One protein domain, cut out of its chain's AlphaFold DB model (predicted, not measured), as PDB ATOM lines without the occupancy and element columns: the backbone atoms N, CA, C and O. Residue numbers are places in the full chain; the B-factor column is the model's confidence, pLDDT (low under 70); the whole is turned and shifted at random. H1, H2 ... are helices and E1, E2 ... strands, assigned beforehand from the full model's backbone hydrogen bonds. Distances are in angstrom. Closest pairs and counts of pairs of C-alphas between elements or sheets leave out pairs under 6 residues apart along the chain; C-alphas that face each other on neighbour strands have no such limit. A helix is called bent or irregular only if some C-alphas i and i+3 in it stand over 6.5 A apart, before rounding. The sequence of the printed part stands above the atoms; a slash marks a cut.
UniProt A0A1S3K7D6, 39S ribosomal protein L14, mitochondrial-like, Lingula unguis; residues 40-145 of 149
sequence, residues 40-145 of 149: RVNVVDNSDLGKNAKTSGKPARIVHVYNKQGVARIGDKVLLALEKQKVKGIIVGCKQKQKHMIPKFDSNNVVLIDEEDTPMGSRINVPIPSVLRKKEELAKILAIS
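Overview. This is residues 40 to 145 of the 149 residues of the protein "39S ribosomal protein L14, mitochondrial-like" of Lingula unguis (UniProt A0A1S3K7D6). The core is a small closed barrel of five strands, with the short helix H1 packed on its outside and two further helices, H2 and H3, forming a corner away from H1. Two long stretches with no named element, residues 94 to 108 and 114 to 129, join E4 to E5 and E5 to H2. The printed part has 106 residues, with three named helices and five named strands in the order E1 H1 E2 E3 E4 E5 H2 H3; round the barrel run E1 E2 E3 E4 E5 and back to E1, mixed in direction. The class is mixed, helices and strands, with under half of the residues, 52, in named elements. The whole is compact, with a radius of gyration of the C-alphas of 12.8 A and spans of 37 by 28 by 25 A.

Along the chain. E1, residues 40 to 43, begins with C-alpha 40 at (-84.431, 65.014, 220.571) and is 9.9 A long. H1 holds residues 48 to 55, 10.5 A. E2, residues 60 to 65, measures 13.8 A and E3, residues 77 to 82, 14.9 A. E4, residues 85 to 93, is the longest strand at 22.4 A, from C-alpha 85 at (-86.548, 77.942, 228.883), and bends by 57 degrees at residue 90. E5 is residues 109 to 113, 13.3 A. H2 is residues 130 to 134, 8.1 A, neither bent nor irregular, but only just: C-alphas 131 and 134 are 6.1 A apart. H3, residues 136 to 144, is 14.2 A long, ends with C-alpha 144 at (-81.610, 83.913, 206.075), and is irregular, C-alphas 137 and 140 being 7.8 A apart.

Arrangement. E2 to E5 form a meander, each strand the antiparallel neighbour of the one before, with N 63 and O 79 at 2.8 A, N 80 and O 87 at 2.8 A, and N 90 and O 111 at 2.9 A. E1 is staggered: residues 40 to 41 pair with E2, antiparallel, N 41 to O 60 at 3.0 A, and residues 42 to 43 with E5, parallel, N 110 to O 42 at 2.8 A. H1 is on the barrel, outside it, over E2 at a height over the sheet of 8.3 A, and runs along the strands, at 2 degrees to E2 on the local plane. The closest C-alphas of H1 and E3, Ala 53 and Leu 82, are 6.6 A apart. H3 is only just on the barrel, with 5 pairs of C-alphas within 10 A; H2 is not on it. H2 and H3 touch only at the corner, the closest C-alphas, Leu 132 and Leu 138, being 7.1 A apart. H1 is apart from both. Every O i to N i+4 pair is within hydrogen-bond range in H1, but 0 of 1 in H2, where 2 of 2 O i to N i+3 pairs are, and 3 of 5 in H3.

Size, cuts and confidence. The two C-alphas farthest apart, Lys 84 and His 100, are 38.0 A apart. The printed part has no cut. The links E2 to E3, E4 to E5 and E5 to H2 are long. The mean pLDDT of the printed part is 94.5, and no printed residue is under 70.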
ATOM      1  N   ARG A  40     -85.642  64.187 220.609       95.31
ATOM      2  CA  ARG A  40     -84.431  65.014 220.571       95.31
ATOM      3  C   ARG A  40     -84.290  65.659 219.198       95.31
ATOM      4  O   ARG A  40     -84.426  64.975 218.180       95.31
ATOM      5  N   VAL A  41     -83.976  66.947 219.184       96.38
ATOM      6  CA  VAL A  41     -83.737  67.713 217.958       96.38
ATOM      7  C   VAL A  41     -82.424  68.476 218.047       96.38
ATOM      8  O   VAL A  41     -81.971  68.843 219.131       96.38
ATOM      9  N   ASN A  42     -81.810  68.694 216.890       95.81
ATOM     10  CA  ASN A  42     -80.627  69.517 216.740       95.81
ATOM     11  C   ASN A  42     -81.027  70.933 216.330       95.81
ATOM     12  O   ASN A  42     -81.854  71.123 215.440       95.81
ATOM     13  N   VAL A  43     -80.408  71.911 216.972       95.94
ATOM     14  CA  VAL A  43     -80.667  73.337 216.783       95.94
ATOM     15  C   VAL A  43     -79.617  73.877 215.818       95.94
ATOM     16  O   VAL A  43     -78.412  73.715 216.048       95.94
ATOM     17  N   VAL A  44     -80.063  74.422 214.687       95.50
ATOM     18  CA  VAL A  44     -79.197  74.633 213.508       95.50
ATOM     19  C   VAL A  44     -78.998  76.099 213.117       95.50
ATOM     20  O   VAL A  44     -78.311  76.424 212.146       95.50
ATOM     21  N   ASP A  45     -79.558  76.992 213.907       94.50
ATOM     22  CA  ASP A  45     -79.298  78.417 213.886       94.50
ATOM     23  C   ASP A  45     -78.079  78.790 214.747       94.50
ATOM     24  O   ASP A  45     -77.539  77.993 215.523       94.50
ATOM     25  N   ASN A  46     -77.616  80.024 214.568       94.44
ATOM     26  CA  ASN A  46     -76.501  80.623 215.296       94.44
ATOM     27  C   ASN A  46     -76.940  81.496 216.490       94.44
ATOM     28  O   ASN A  46     -76.129  82.299 216.955       94.44
ATOM     29  N   SER A  47     -78.184  81.360 216.961       94.56
ATOM     30  CA  SER A  47     -78.671  82.062 218.153       94.56
ATOM     31  C   SER A  47     -77.856  81.690 219.392       94.56
ATOM     32  O   SER A  47     -77.296  80.591 219.493       94.56
ATOM     33  N   ASP A  48     -77.797  82.602 220.359       94.06
ATOM     34  CA  ASP A  48     -77.027  82.375 221.582       94.06
ATOM     35  C   ASP A  48     -77.627  81.243 222.420       94.06
ATOM     36  O   ASP A  48     -76.884  80.396 222.909       94.06
ATOM     37  N   LEU A  49     -78.960  81.122 222.463       94.00
ATOM     38  CA  LEU A  49     -79.644  79.979 223.079       94.00
ATOM     39  C   LEU A  49     -79.216  78.649 222.443       94.00
ATOM     40  O   LEU A  49     -78.884  77.695 223.147       94.00
ATOM     41  N   GLY A  50     -79.174  78.579 221.109       93.00
ATOM     42  CA  GLY A  50     -78.750  77.376 220.395       93.00
ATOM     43  C   GLY A  50     -77.285  77.005 220.647       93.00
ATOM     44  O   GLY A  50     -76.961  75.819 220.763       93.00
ATOM     45  N   LYS A  51     -76.392  77.995 220.763       93.62
ATOM     46  CA  LYS A  51     -74.973  77.781 221.101       93.62
ATOM     47  C   LYS A  51     -74.800  77.333 222.548       93.62
ATOM     48  O   LYS A  51     -74.120  76.338 222.791       93.62
ATOM     49  N   ASN A  52     -75.448  78.015 223.488       93.38
ATOM     50  CA  ASN A  52     -75.361  77.704 224.912       93.38
ATOM     51  C   ASN A  52     -75.886  76.289 225.193       93.38
ATOM     52  O   ASN A  52     -75.215  75.505 225.870       93.38
ATOM     53  N   ALA A  53     -76.987  75.886 224.543       92.62
ATOM     54  CA  ALA A  53     -77.515  74.529 224.661       92.62
ATOM     55  C   ALA A  53     -76.503  73.462 224.219       92.62
ATOM     56  O   ALA A  53     -76.377  72.430 224.883       92.62
ATOM     57  N   LYS A  54     -75.739  73.716 223.147       91.31
ATOM     58  CA  LYS A  54     -74.670  72.811 222.691       91.31
ATOM     59  C   LYS A  54     -73.548  72.712 223.720       91.31
ATOM     60  O   LYS A  54     -73.147  71.599 224.049       91.31
ATOM     61  N   THR A  55     -73.108  73.841 224.274       92.94
ATOM     62  CA  THR A  55     -72.086  73.884 225.334       92.94
ATOM     63  C   THR A  55     -72.545  73.159 226.598       92.94
ATOM     64  O   THR A  55     -71.772  72.432 227.212       92.94
ATOM     65  N   SER A  56     -73.824  73.287 226.962       91.38
ATOM     66  CA  SER A  56     -74.409  72.621 228.132       91.38
ATOM     67  C   SER A  56     -74.468  71.089 228.011       91.38
ATOM     68  O   SER A  56     -74.707  70.398 229.003       91.38
ATOM     69  N   GLY A  57     -74.329  70.549 226.794       90.12
ATOM     70  CA  GLY A  57     -74.443  69.120 226.498       90.12
ATOM     71  C   GLY A  57     -75.866  68.553 226.596       90.12
ATOM     72  O   GLY A  57     -76.068  67.357 226.370       90.12
ATOM     73  N   LYS A  58     -76.877  69.372 226.919       89.75
ATOM     74  CA  LYS A  58     -78.278  68.938 227.009       89.75
ATOM     75  C   LYS A  58     -78.981  69.118 225.657       89.75
ATOM     76  O   LYS A  58     -79.101  70.245 225.182       89.75
ATOM     77  N   PRO A  59     -79.496  68.042 225.032       91.62
ATOM     78  CA  PRO A  59     -80.179  68.155 223.748       91.62
ATOM     79  C   PRO A  59     -81.544  68.829 223.908       91.62
ATOM     80  O   PRO A  59     -82.262  68.558 224.876       91.62
ATOM     81  N   ALA A  60     -81.944  69.624 222.916       96.25
ATOM     82  CA  ALA A  60     -83.281  70.200 222.859       96.25
ATOM     83  C   ALA A  60     -84.337  69.098 222.681       96.25
ATOM     84  O   ALA A  60     -84.154  68.158 221.894       96.25
ATOM     85  N   ARG A  61     -85.446  69.205 223.420       96.81
ATOM     86  CA  ARG A  61     -86.546  68.230 223.376       96.81
ATOM     87  C   ARG A  61     -87.869  68.887 223.027       96.81
ATOM     88  O   ARG A  61     -88.180  69.957 223.536       96.81
ATOM     89  N   ILE A  62     -88.673  68.206 222.218       97.81
ATOM     90  CA  ILE A  62     -90.030  68.651 221.887       97.81
ATOM     91  C   ILE A  62     -90.955  68.441 223.090       97.81
ATOM     92  O   ILE A  62     -91.101  67.322 223.579       97.81
ATOM     93  N   VAL A  63     -91.610  69.511 223.530       97.44
ATOM     94  CA  VAL A  63     -92.651  69.507 224.569       97.44
ATOM     95  C   VAL A  63     -94.041  69.465 223.938       97.44
ATOM     96  O   VAL A  63     -94.919  68.746 224.403       97.44
ATOM     97  N   HIS A  64     -94.253  70.202 222.849       97.38
ATOM     98  CA  HIS A  64     -95.550  70.248 222.180       97.38
ATOM     99  C   HIS A  64     -95.388  70.394 220.668       97.38
ATOM    100  O   HIS A  64     -94.447  71.024 220.194       97.38
ATOM    101  N   VAL A  65     -96.311  69.806 219.910       98.00
ATOM    102  CA  VAL A  65     -96.402  69.969 218.457       98.00
ATOM    103  C   VAL A  65     -97.706  70.694 218.172       98.00
ATOM    104  O   VAL A  65     -98.757  70.210 218.586       98.00
ATOM    105  N   TYR A  66     -97.650  71.804 217.436       96.31
ATOM    106  CA  TYR A  66     -98.831  72.595 217.078       96.31
ATOM    107  C   TYR A  66     -99.606  71.949 215.918       96.31
ATOM    108  O   TYR A  66     -99.775  72.519 214.844       96.31
ATOM    109  N   ASN A  67    -100.040  70.708 216.119       95.62
ATOM    110  CA  ASN A  67    -100.814  69.923 215.171       95.62
ATOM    111  C   ASN A  67    -101.728  68.962 215.941       95.62
ATOM    112  O   ASN A  67    -101.320  68.361 216.933       95.62
ATOM    113  N   LYS A  68    -102.941  68.739 215.431       95.31
ATOM    114  CA  LYS A  68    -103.921  67.798 215.987       95.31
ATOM    115  C   LYS A  68    -103.395  66.359 216.073       95.31
ATOM    116  O   LYS A  68    -103.792  65.621 216.964       95.31
ATOM    117  N   GLN A  69    -102.502  65.950 215.168       93.75
ATOM    118  CA  GLN A  69    -101.986  64.571 215.130       93.75
ATOM    119  C   GLN A  69    -100.888  64.286 216.170       93.75
ATOM    120  O   GLN A  69    -100.568  63.123 216.418       93.75
ATOM    121  N   GLY A  70    -100.267  65.317 216.757       94.50
ATOM    122  CA  GLY A  70     -99.149  65.143 217.695       94.50
ATOM    123  C   GLY A  70     -97.886  64.515 217.077       94.50
ATOM    124  O   GLY A  70     -97.064  63.949 217.801       94.50
ATOM    125  N   VAL A  71     -97.749  64.586 215.747       95.50
ATOM    126  CA  VAL A  71     -96.563  64.183 214.977       95.50
ATOM    127  C   VAL A  71     -96.145  65.365 214.108       95.50
ATOM    128  O   VAL A  71     -96.940  65.850 213.303       95.50
ATOM    129  N   ALA A  72     -94.912  65.837 214.282       96.69
ATOM    130  CA  ALA A  72     -94.365  66.967 213.544       96.69
ATOM    131  C   ALA A  72     -93.725  66.509 212.229       96.69
ATOM    132  O   ALA A  72     -93.015  65.501 212.177       96.69
ATOM    133  N   ARG A  73     -93.940  67.273 211.162       95.25
ATOM    134  CA  ARG A  73     -93.290  67.130 209.854       95.25
ATOM    135  C   ARG A  73     -92.513  68.398 209.506       95.25
ATOM    136  O   ARG A  73     -92.462  69.351 210.275       95.25
ATOM    137  N   ILE A  74     -91.858  68.381 208.347       95.44
ATOM    138  CA  ILE A  74     -91.118  69.537 207.830       95.44
ATOM    139  C   ILE A  74     -92.071  70.733 207.696       95.44
ATOM    140  O   ILE A  74     -93.107  70.639 207.039       95.44
ATOM    141  N   GLY A  75     -91.693  71.853 208.307       94.88
ATOM    142  CA  GLY A  75     -92.440  73.107 208.304       94.88
ATOM    143  C   GLY A  75     -93.489  73.233 209.402       94.88
ATOM    144  O   GLY A  75     -94.239  74.206 209.371       94.88
ATOM    145  N   ASP A  76     -93.584  72.282 210.329       95.94
ATOM    146  CA  ASP A  76     -94.489  72.389 211.474       95.94
ATOM    147  C   ASP A  76     -93.822  73.131 212.636       95.94
ATOM    148  O   ASP A  76     -92.615  72.992 212.877       95.94
ATOM    149  N   LYS A  77     -94.634  73.900 213.370       96.75
ATOM    150  CA  LYS A  77     -94.222  74.597 214.589       96.75
ATOM    151  C   LYS A  77     -94.206  73.613 215.761       96.75
ATOM    152  O   LYS A  77     -95.120  72.797 215.933       96.75
ATOM    153  N   VAL A  78     -93.189  73.718 216.605       97.94
ATOM    154  CA  VAL A  78     -93.007  72.912 217.815       97.94
ATOM    155  C   VAL A  78     -92.591  73.794 218.986       97.94
ATOM    156  O   VAL A  78     -91.886  74.780 218.813       97.94
ATOM    157  N   LEU A  79     -93.011  73.423 220.191       98.06
ATOM    158  CA  LEU A  79     -92.499  73.984 221.435       98.06
ATOM    159  C   LEU A  79     -91.356  73.104 221.931       98.06
ATOM    160  O   LEU A  79     -91.523  71.891 222.087       98.06
ATOM    161  N   LEU A  80     -90.210  73.713 222.195       97.81
ATOM    162  CA  LEU A  80     -88.990  73.055 222.628       97.81
ATOM    163  C   LEU A  80     -88.669  73.434 224.069       97.81
ATOM    164  O   LEU A  80     -88.773  74.594 224.454       97.81
ATOM    165  N   ALA A  81     -88.230  72.453 224.849       96.81
ATOM    166  CA  ALA A  81     -87.474  72.690 226.067       96.81
ATOM    167  C   ALA A  81     -85.996  72.752 225.682       96.81
ATOM    168  O   ALA A  81     -85.400  71.740 225.290       96.81
ATOM    169  N   LEU A  82     -85.437  73.953 225.757       95.00
ATOM    170  CA  LEU A  82     -84.058  74.245 225.410       95.00
ATOM    171  C   LEU A  82     -83.470  75.042 226.574       95.00
ATOM    172  O   LEU A  82     -84.004  76.074 226.977       95.00
ATOM    173  N   GLU A  83     -82.422  74.489 227.182       89.19
ATOM    174  CA  GLU A  83     -81.928  74.939 228.487       89.19
ATOM    175  C   GLU A  83     -83.051  75.046 229.542       89.19
ATOM    176  O   GLU A  83     -83.868  74.135 229.673       89.19
ATOM    177  N   LYS A  84     -83.071  76.119 230.344       88.12
ATOM    178  CA  LYS A  84     -84.076  76.376 231.390       88.12
ATOM    179  C   LYS A  84     -85.317  77.106 230.851       88.12
ATOM    180  O   LYS A  84     -86.069  77.669 231.639       88.12
ATOM    181  N   GLN A  85     -85.516  77.135 229.533       93.44
ATOM    182  CA  GLN A  85     -86.548  77.942 228.883       93.44
ATOM    183  C   GLN A  85     -87.382  77.116 227.896       93.44
ATOM    184  O   GLN A  85     -86.983  76.040 227.437       93.44
ATOM    185  N   LYS A  86     -88.581  77.621 227.593       95.62
ATOM    186  CA  LYS A  86     -89.461  77.079 226.555       95.62
ATOM    187  C   LYS A  86     -89.399  78.016 225.358       95.62
ATOM    188  O   LYS A  86     -89.695  79.192 225.508       95.62
ATOM    189  N   VAL A  87     -89.024  77.493 224.198       96.44
ATOM    190  CA  VAL A  87     -88.816  78.285 222.978       96.44
ATOM    191  C   VAL A  87     -89.573  77.628 221.836       96.44
ATOM    192  O   VAL A  87     -89.653  76.399 221.764       96.44
ATOM    193  N   LYS A  88     -90.159  78.424 220.944       97.50
ATOM    194  CA  LYS A  88     -90.800  77.896 219.741       97.50
ATOM    195  C   LYS A  88     -89.736  77.563 218.691       97.50
ATOM    196  O   LYS A  88     -88.640  78.117 218.659       97.50
ATOM    197  N   GLY A  89     -90.044  76.629 217.809       97.38
ATOM    198  CA  GLY A  89     -89.159  76.283 216.709       97.38
ATOM    199  C   GLY A  89     -89.906  75.688 215.535       97.38
ATOM    200  O   GLY A  89     -91.042  75.233 215.661       97.38
ATOM    201  N   ILE A  90     -89.245  75.675 214.385       97.31
ATOM    202  CA  ILE A  90     -89.781  75.120 213.144       97.31
ATOM    203  C   ILE A  90     -88.907  73.963 212.705       97.31
ATOM    204  O   ILE A  90     -87.684  74.092 212.599       97.31
ATOM    205  N   ILE A  91     -89.538  72.817 212.452       97.12
ATOM    206  CA  ILE A  91     -88.839  71.636 211.949       97.12
ATOM    207  C   ILE A  91     -88.398  71.902 210.509       97.12
ATOM    208  O   ILE A  91     -89.230  72.045 209.613       97.12
ATOM    209  N   VAL A  92     -87.090  71.901 210.264       96.19
ATOM    210  CA  VAL A  92     -86.522  72.078 208.916       96.19
ATOM    211  C   VAL A  92     -86.050  70.763 208.307       96.19
ATOM    212  O   VAL A  92     -86.059  70.615 207.091       96.19
ATOM    213  N   GLY A  93     -85.697  69.780 209.134       95.81
ATOM    214  CA  GLY A  93     -85.256  68.467 208.673       95.81
ATOM    215  C   GLY A  93     -85.743  67.367 209.600       95.81
ATOM    216  O   GLY A  93     -85.798  67.545 210.817       95.81
ATOM    217  N   CYS A  94     -86.116  66.225 209.033       95.19
ATOM    218  CA  CYS A  94     -86.535  65.072 209.818       95.19
ATOM    219  C   CYS A  94     -86.056  63.754 209.211       95.19
ATOM    220  O   CYS A  94     -85.919  63.616 207.992       95.19
ATOM    221  N   LYS A  95     -85.842  62.783 210.107       94.56
ATOM    222  CA  LYS A  95     -85.386  61.426 209.784       94.56
ATOM    223  C   LYS A  95     -86.515  60.483 209.372       94.56
ATOM    224  O   LYS A  95     -86.279  59.493 208.680       94.56
ATOM    225  N   GLN A  96     -87.745  60.760 209.801       93.00
ATOM    226  CA  GLN A  96     -88.910  59.942 209.460       93.00
ATOM    227  C   GLN A  96     -89.161  59.910 207.944       93.00
ATOM    228  O   GLN A  96     -88.842  60.859 207.222       93.00
ATOM    229  N   LYS A  97     -89.790  58.836 207.460       90.81
ATOM    230  CA  LYS A  97     -90.141  58.683 206.044       90.81
ATOM    231  C   LYS A  97     -91.088  59.807 205.607       90.81
ATOM    232  O   LYS A  97     -92.170  59.964 206.168       90.81
ATOM    233  N   GLN A  98     -90.664  60.581 204.610       90.62
ATOM    234  CA  GLN A  98     -91.459  61.657 204.023       90.62
ATOM    235  C   GLN A  98     -92.276  61.172 202.820       90.62
ATOM    236  O   GLN A  98     -92.140  60.035 202.361       90.62
ATOM    237  N   LYS A  99     -93.147  62.054 202.320       91.31
ATOM    238  CA  LYS A  99     -93.827  61.854 201.036       91.31
ATOM    239  C   LYS A  99     -92.805  61.871 199.892       91.31
ATOM    240  O   LYS A  99     -91.712  62.414 200.034       91.31
ATOM    241  N   HIS A 100     -93.186  61.303 198.750       92.88
ATOM    242  CA  HIS A 100     -92.391  61.385 197.523       92.88
ATOM    243  C   HIS A 100     -92.076  62.848 197.175       92.88
ATOM    244  O   HIS A 100     -92.902  63.728 197.422       92.88
ATOM    245  N   MET A 101     -90.893  63.088 196.602       91.50
ATOM    246  CA  MET A 101     -90.390  64.422 196.239       91.50
ATOM    247  C   MET A 101     -90.176  65.388 197.421       91.50
ATOM    248  O   MET A 101     -90.073  66.595 197.224       91.50
ATOM    249  N   ILE A 102     -90.095  64.879 198.655       93.69
ATOM    250  CA  ILE A 102     -89.654  65.642 199.830       93.69
ATOM    251  C   ILE A 102     -88.330  65.038 200.316       93.69
ATOM    252  O   ILE A 102     -88.270  63.818 200.509       93.69
ATOM    253  N   PRO A 103     -87.278  65.845 200.537       94.62
ATOM    254  CA  PRO A 103     -85.992  65.328 200.983       94.62
ATOM    255  C   PRO A 103     -86.088  64.741 202.394       94.62
ATOM    256  O   PRO A 103     -86.802  65.242 203.268       94.62
ATOM    257  N   LYS A 104     -85.328  63.669 202.610       93.81
ATOM    258  CA  LYS A 104     -85.137  63.034 203.913       93.81
ATOM    259  C   LYS A 104     -83.759  63.425 204.437       93.81
ATOM    260  O   LYS A 104     -82.785  63.331 203.700       93.81
ATOM    261  N   PHE A 105     -83.687  63.822 205.702       95.06
ATOM    262  CA  PHE A 105     -82.427  64.155 206.366       95.06
ATOM    263  C   PHE A 105     -82.018  63.037 207.325       95.06
ATOM    264  O   PHE A 105     -82.865  62.298 207.824       95.06
ATOM    265  N   ASP A 106     -80.727  62.930 207.630       93.12
ATOM    266  CA  ASP A 106     -80.239  61.952 208.614       93.12
ATOM    267  C   ASP A 106     -80.512  62.391 210.058       93.12
ATOM    268  O   ASP A 106     -80.734  61.560 210.945       93.12
ATOM    269  N   SER A 107     -80.554  63.709 210.268       94.25
ATOM    270  CA  SER A 107     -80.743  64.361 211.562       94.25
ATOM    271  C   SER A 107     -82.060  65.123 211.625       94.25
ATOM    272  O   SER A 107     -82.530  65.706 210.645       94.25
ATOM    273  N   ASN A 108     -82.640  65.150 212.821       95.62
ATOM    274  CA  ASN A 108     -83.793  65.982 213.124       95.62
ATOM    275  C   ASN A 108     -83.317  67.399 213.432       95.62
ATOM    276  O   ASN A 108     -82.658  67.614 214.446       95.62
ATOM    277  N   ASN A 109     -83.656  68.343 212.565       96.06
ATOM    278  CA  ASN A 109     -83.136  69.701 212.592       96.06
ATOM    279  C   ASN A 109     -84.268  70.696 212.845       96.06
ATOM    280  O   ASN A 109     -85.340  70.593 212.238       96.06
ATOM    281  N   VAL A 110     -84.003  71.677 213.701       97.12
ATOM    282  CA  VAL A 110     -84.939  72.734 214.077       97.12
ATOM    283  C   VAL A 110     -84.261  74.100 214.022       97.12
ATOM    284  O   VAL A 110     -83.058  74.220 214.270       97.12
ATOM    285  N   VAL A 111     -85.050  75.117 213.697       97.06
ATOM    286  CA  VAL A 111     -84.665  76.532 213.764       97.06
ATOM    287  C   VAL A 111     -85.525  77.193 214.830       97.06
ATOM    288  O   VAL A 111     -86.735  76.960 214.853       97.06
ATOM    289  N   LEU A 112     -84.910  77.973 215.719       97.12
ATOM    290  CA  LEU A 112     -85.629  78.669 216.784       97.12
ATOM    291  C   LEU A 112     -86.355  79.899 216.242       97.12
ATOM    292  O   LEU A 112     -85.818  80.642 215.416       97.12
ATOM    293  N   ILE A 113     -87.571  80.098 216.734       96.75
ATOM    294  CA  ILE A 113     -88.406  81.253 216.419       96.75
ATOM    295  C   ILE A 113     -88.892  81.902 217.710       96.75
ATOM    296  O   ILE A 113     -89.052  81.226 218.730       96.75
ATOM    297  N   ASP A 114     -89.150  83.197 217.620       94.50
ATOM    298  CA  ASP A 114     -89.792  83.961 218.679       94.50
ATOM    299  C   ASP A 114     -91.322  83.773 218.678       94.50
ATOM    300  O   ASP A 114     -91.884  83.006 217.885       94.50
ATOM    301  N   GLU A 115     -92.015  84.471 219.571       92.38
ATOM    302  CA  GLU A 115     -93.469  84.446 219.653       92.38
ATOM    303  C   GLU A 115     -94.154  85.017 218.405       92.38
ATOM    304  O   GLU A 115     -95.189  84.473 218.009       92.38
ATOM    305  N   GLU A 116     -93.531  85.994 217.737       93.19
ATOM    306  CA  GLU A 116     -93.950  86.630 216.479       93.19
ATOM    307  C   GLU A 116     -93.413  85.915 215.222       93.19
ATOM    308  O   GLU A 116     -93.196  86.541 214.177       93.19
ATOM    309  N   ASP A 117     -93.124  84.612 215.318       91.62
ATOM    310  CA  ASP A 117     -92.666  83.758 214.208       91.62
ATOM    311  C   ASP A 117     -91.413  84.291 213.471       91.62
ATOM    312  O   ASP A 117     -91.145  83.974 212.307       91.62
ATOM    313  N   THR A 118     -90.606  85.107 214.149       94.81
ATOM    314  CA  THR A 118     -89.357  85.657 213.609       94.81
ATOM    315  C   THR A 118     -88.189  84.757 214.024       94.81
ATOM    316  O   THR A 118     -88.149  84.318 215.174       94.81
ATOM    317  N   PRO A 119     -87.245  84.423 213.124       96.75
ATOM    318  CA  PRO A 119     -86.097  83.598 213.487       96.75
ATOM    319  C   PRO A 119     -85.231  84.302 214.533       96.75
ATOM    320  O   PRO A 119     -84.863  85.459 214.353       96.75
ATOM    321  N   MET A 120     -84.863  83.582 215.593       95.69
ATOM    322  CA  MET A 120     -83.991  84.130 216.640       95.69
ATOM    323  C   MET A 120     -82.530  84.252 216.187       95.69
ATOM    324  O   MET A 120     -81.784  85.093 216.679       95.69
ATOM    325  N   GLY A 121     -82.093  83.375 215.281       94.56
ATOM    326  CA  GLY A 121     -80.740  83.387 214.728       94.56
ATOM    327  C   GLY A 121     -80.651  84.154 213.410       94.56
ATOM    328  O   GLY A 121     -81.562  84.119 212.588       94.56
ATOM    329  N   SER A 122     -79.504  84.790 213.170       95.25
ATOM    330  CA  SER A 122     -79.218  85.543 211.942       95.25
ATOM    331  C   SER A 122     -78.699  84.687 210.783       95.25
ATOM    332  O   SER A 122     -78.574  85.195 209.675       95.25
ATOM    333  N   ARG A 123     -78.326  83.418 211.016       94.44
ATOM    334  CA  ARG A 123     -77.812  82.501 209.985       94.44
ATOM    335  C   ARG A 123     -78.175  81.050 210.281       94.44
ATOM    336  O   ARG A 123     -78.089  80.603 211.424       94.44
ATOM    337  N   ILE A 124     -78.505  80.302 209.227       95.94
ATOM    338  CA  ILE A 124     -78.790  78.862 209.287       95.94
ATOM    339  C   ILE A 124     -77.679  78.094 208.569       95.94
ATOM    340  O   ILE A 124     -77.345  78.392 207.421       95.94
ATOM    341  N   ASN A 125     -77.100  77.100 209.249       88.19
ATOM    342  CA  ASN A 125     -75.892  76.417 208.769       88.19
ATOM    343  C   ASN A 125     -76.167  75.226 207.836       88.19
ATOM    344  O   ASN A 125     -75.279  74.820 207.087       88.19
ATOM    345  N   VAL A 126     -77.367  74.645 207.882       93.94
ATOM    346  CA  VAL A 126     -77.740  73.473 207.067       93.94
ATOM    347  C   VAL A 126     -78.576  73.860 205.853       93.94
ATOM    348  O   VAL A 126     -79.241  74.896 205.875       93.94
ATOM    349  N   PRO A 127     -78.586  73.023 204.800       95.38
ATOM    350  CA  PRO A 127     -79.526  73.189 203.702       95.38
ATOM    351  C   PRO A 127     -80.980  73.070 204.168       95.38
ATOM    352  O   PRO A 127     -81.316  72.209 204.986       95.38
ATOM    353  N   ILE A 128     -81.843  73.910 203.598       95.69
ATOM    354  CA  ILE A 128     -83.281  73.925 203.873       95.69
ATOM    355  C   ILE A 128     -84.052  73.295 202.705       95.69
ATOM    356  O   ILE A 128     -83.759  73.593 201.549       95.69
ATOM    357  N   PRO A 129     -85.068  72.456 202.964       95.75
ATOM    358  CA  PRO A 129     -85.903  71.907 201.904       95.75
ATOM    359  C   PRO A 129     -86.726  72.983 201.184       95.75
ATOM    360  O   PRO A 129     -87.459  73.759 201.803       95.75
ATOM    361  N   SER A 130     -86.704  72.953 199.855       94.94
ATOM    362  CA  SER A 130     -87.412  73.876 198.956       94.94
ATOM    363  C   SER A 130     -88.932  73.820 199.120       94.94
ATOM    364  O   SER A 130     -89.634  74.779 198.807       94.94
ATOM    365  N   VAL A 131     -89.449  72.727 199.691       93.62
ATOM    366  CA  VAL A 131     -90.863  72.549 200.055       93.62
ATOM    367  C   VAL A 131     -91.357  73.655 200.997       93.62
ATOM    368  O   VAL A 131     -92.531  74.020 200.937       93.62
ATOM    369  N   LEU A 132     -90.475  74.230 201.825       94.19
ATOM    370  CA  LEU A 132     -90.833  75.313 202.746       94.19
ATOM    371  C   LEU A 132     -91.138  76.639 202.044       94.19
ATOM    372  O   LEU A 132     -91.844  77.457 202.621       94.19
ATOM    373  N   ARG A 133     -90.706  76.829 200.789       94.25
ATOM    374  CA  ARG A 133     -91.014  78.037 199.999       94.25
ATOM    375  C   ARG A 133     -92.505  78.226 199.732       94.25
ATOM    376  O   ARG A 133     -92.926  79.328 199.425       94.25
ATOM    377  N   LYS A 134     -93.302  77.162 199.864       91.94
ATOM    378  CA  LYS A 134     -94.763  77.219 199.711       91.94
ATOM    379  C   LYS A 134     -95.472  77.885 200.896       91.94
ATOM    380  O   LYS A 134     -96.657  78.166 200.785       91.94
ATOM    381  N   LYS A 135     -94.793  78.066 202.036       92.12
ATOM    382  CA  LYS A 135     -95.366  78.676 203.240       92.12
ATOM    383  C   LYS A 135     -94.871  80.116 203.375       92.12
ATOM    384  O   LYS A 135     -93.707  80.332 203.700       92.12
ATOM    385  N   GLU A 136     -95.767  81.078 203.180       90.56
ATOM    386  CA  GLU A 136     -95.457  82.514 203.275       90.56
ATOM    387  C   GLU A 136     -95.023  82.929 204.688       90.56
ATOM    388  O   GLU A 136     -94.108  83.735 204.840       90.56
ATOM    389  N   GLU A 137     -95.577  82.289 205.725       91.38
ATOM    390  CA  GLU A 137     -95.199  82.500 207.133       91.38
ATOM    391  C   GLU A 137     -93.695  82.304 207.395       91.38
ATOM    392  O   GLU A 137     -93.142  82.853 208.343       91.38
ATOM    393  N   LEU A 138     -93.007  81.525 206.552       93.62
ATOM    394  CA  LEU A 138     -91.593  81.190 206.722       93.62
ATOM    395  C   LEU A 138     -90.657  82.105 205.924       93.62
ATOM    396  O   LEU A 138     -89.453  81.848 205.888       93.62
ATOM    397  N   ALA A 139     -91.170  83.167 205.294       94.44
ATOM    398  CA  ALA A 139     -90.392  84.043 204.418       94.44
ATOM    399  C   ALA A 139     -89.111  84.576 205.085       94.44
ATOM    400  O   ALA A 139     -88.036  84.527 204.485       94.44
ATOM    401  N   LYS A 140     -89.192  84.995 206.356       93.88
ATOM    402  CA  LYS A 140     -88.035  85.494 207.124       93.88
ATOM    403  C   LYS A 140     -86.948  84.426 207.316       93.88
ATOM    404  O   LYS A 140     -85.765  84.719 207.191       93.88
ATOM    405  N   ILE A 141     -87.338  83.175 207.567       94.25
ATOM    406  CA  ILE A 141     -86.406  82.042 207.709       94.25
ATOM    407  C   ILE A 141     -85.754  81.720 206.362       94.25
ATOM    408  O   ILE A 141     -84.544  81.499 206.282       94.25
ATOM    409  N   LEU A 142     -86.547  81.721 205.290       95.06
ATOM    410  CA  LEU A 142     -86.066  81.461 203.934       95.06
ATOM    411  C   LEU A 142     -85.066  82.529 203.471       95.06
ATOM    412  O   LEU A 142     -84.090  82.177 202.815       95.06
ATOM    413  N   ALA A 143     -85.258  83.794 203.854       94.62
ATOM    414  CA  ALA A 143     -84.347  84.891 203.521       94.62
ATOM    415  C   ALA A 143     -82.947  84.730 204.146       94.62
ATOM    416  O   ALA A 143     -81.946  85.090 203.535       94.62
ATOM    417  N   ILE A 144     -82.868  84.150 205.344       95.25
ATOM    418  CA  ILE A 144     -81.610  83.913 206.075       95.25
ATOM    419  C   ILE A 144     -80.881  82.640 205.589       95.25
ATOM    420  O   ILE A 144     -79.703  82.404 205.878       95.25
ATOM    421  N   SER A 145     -81.581  81.785 204.849       94.25
ATOM    422  CA  SER A 145     -81.089  80.470 204.444       94.25
ATOM    423  C   SER A 145     -80.112  80.560 203.277       94.25
ATOM    424  O   SER A 145     -80.417  81.141 202.242       94.25
TER     425      SER A 145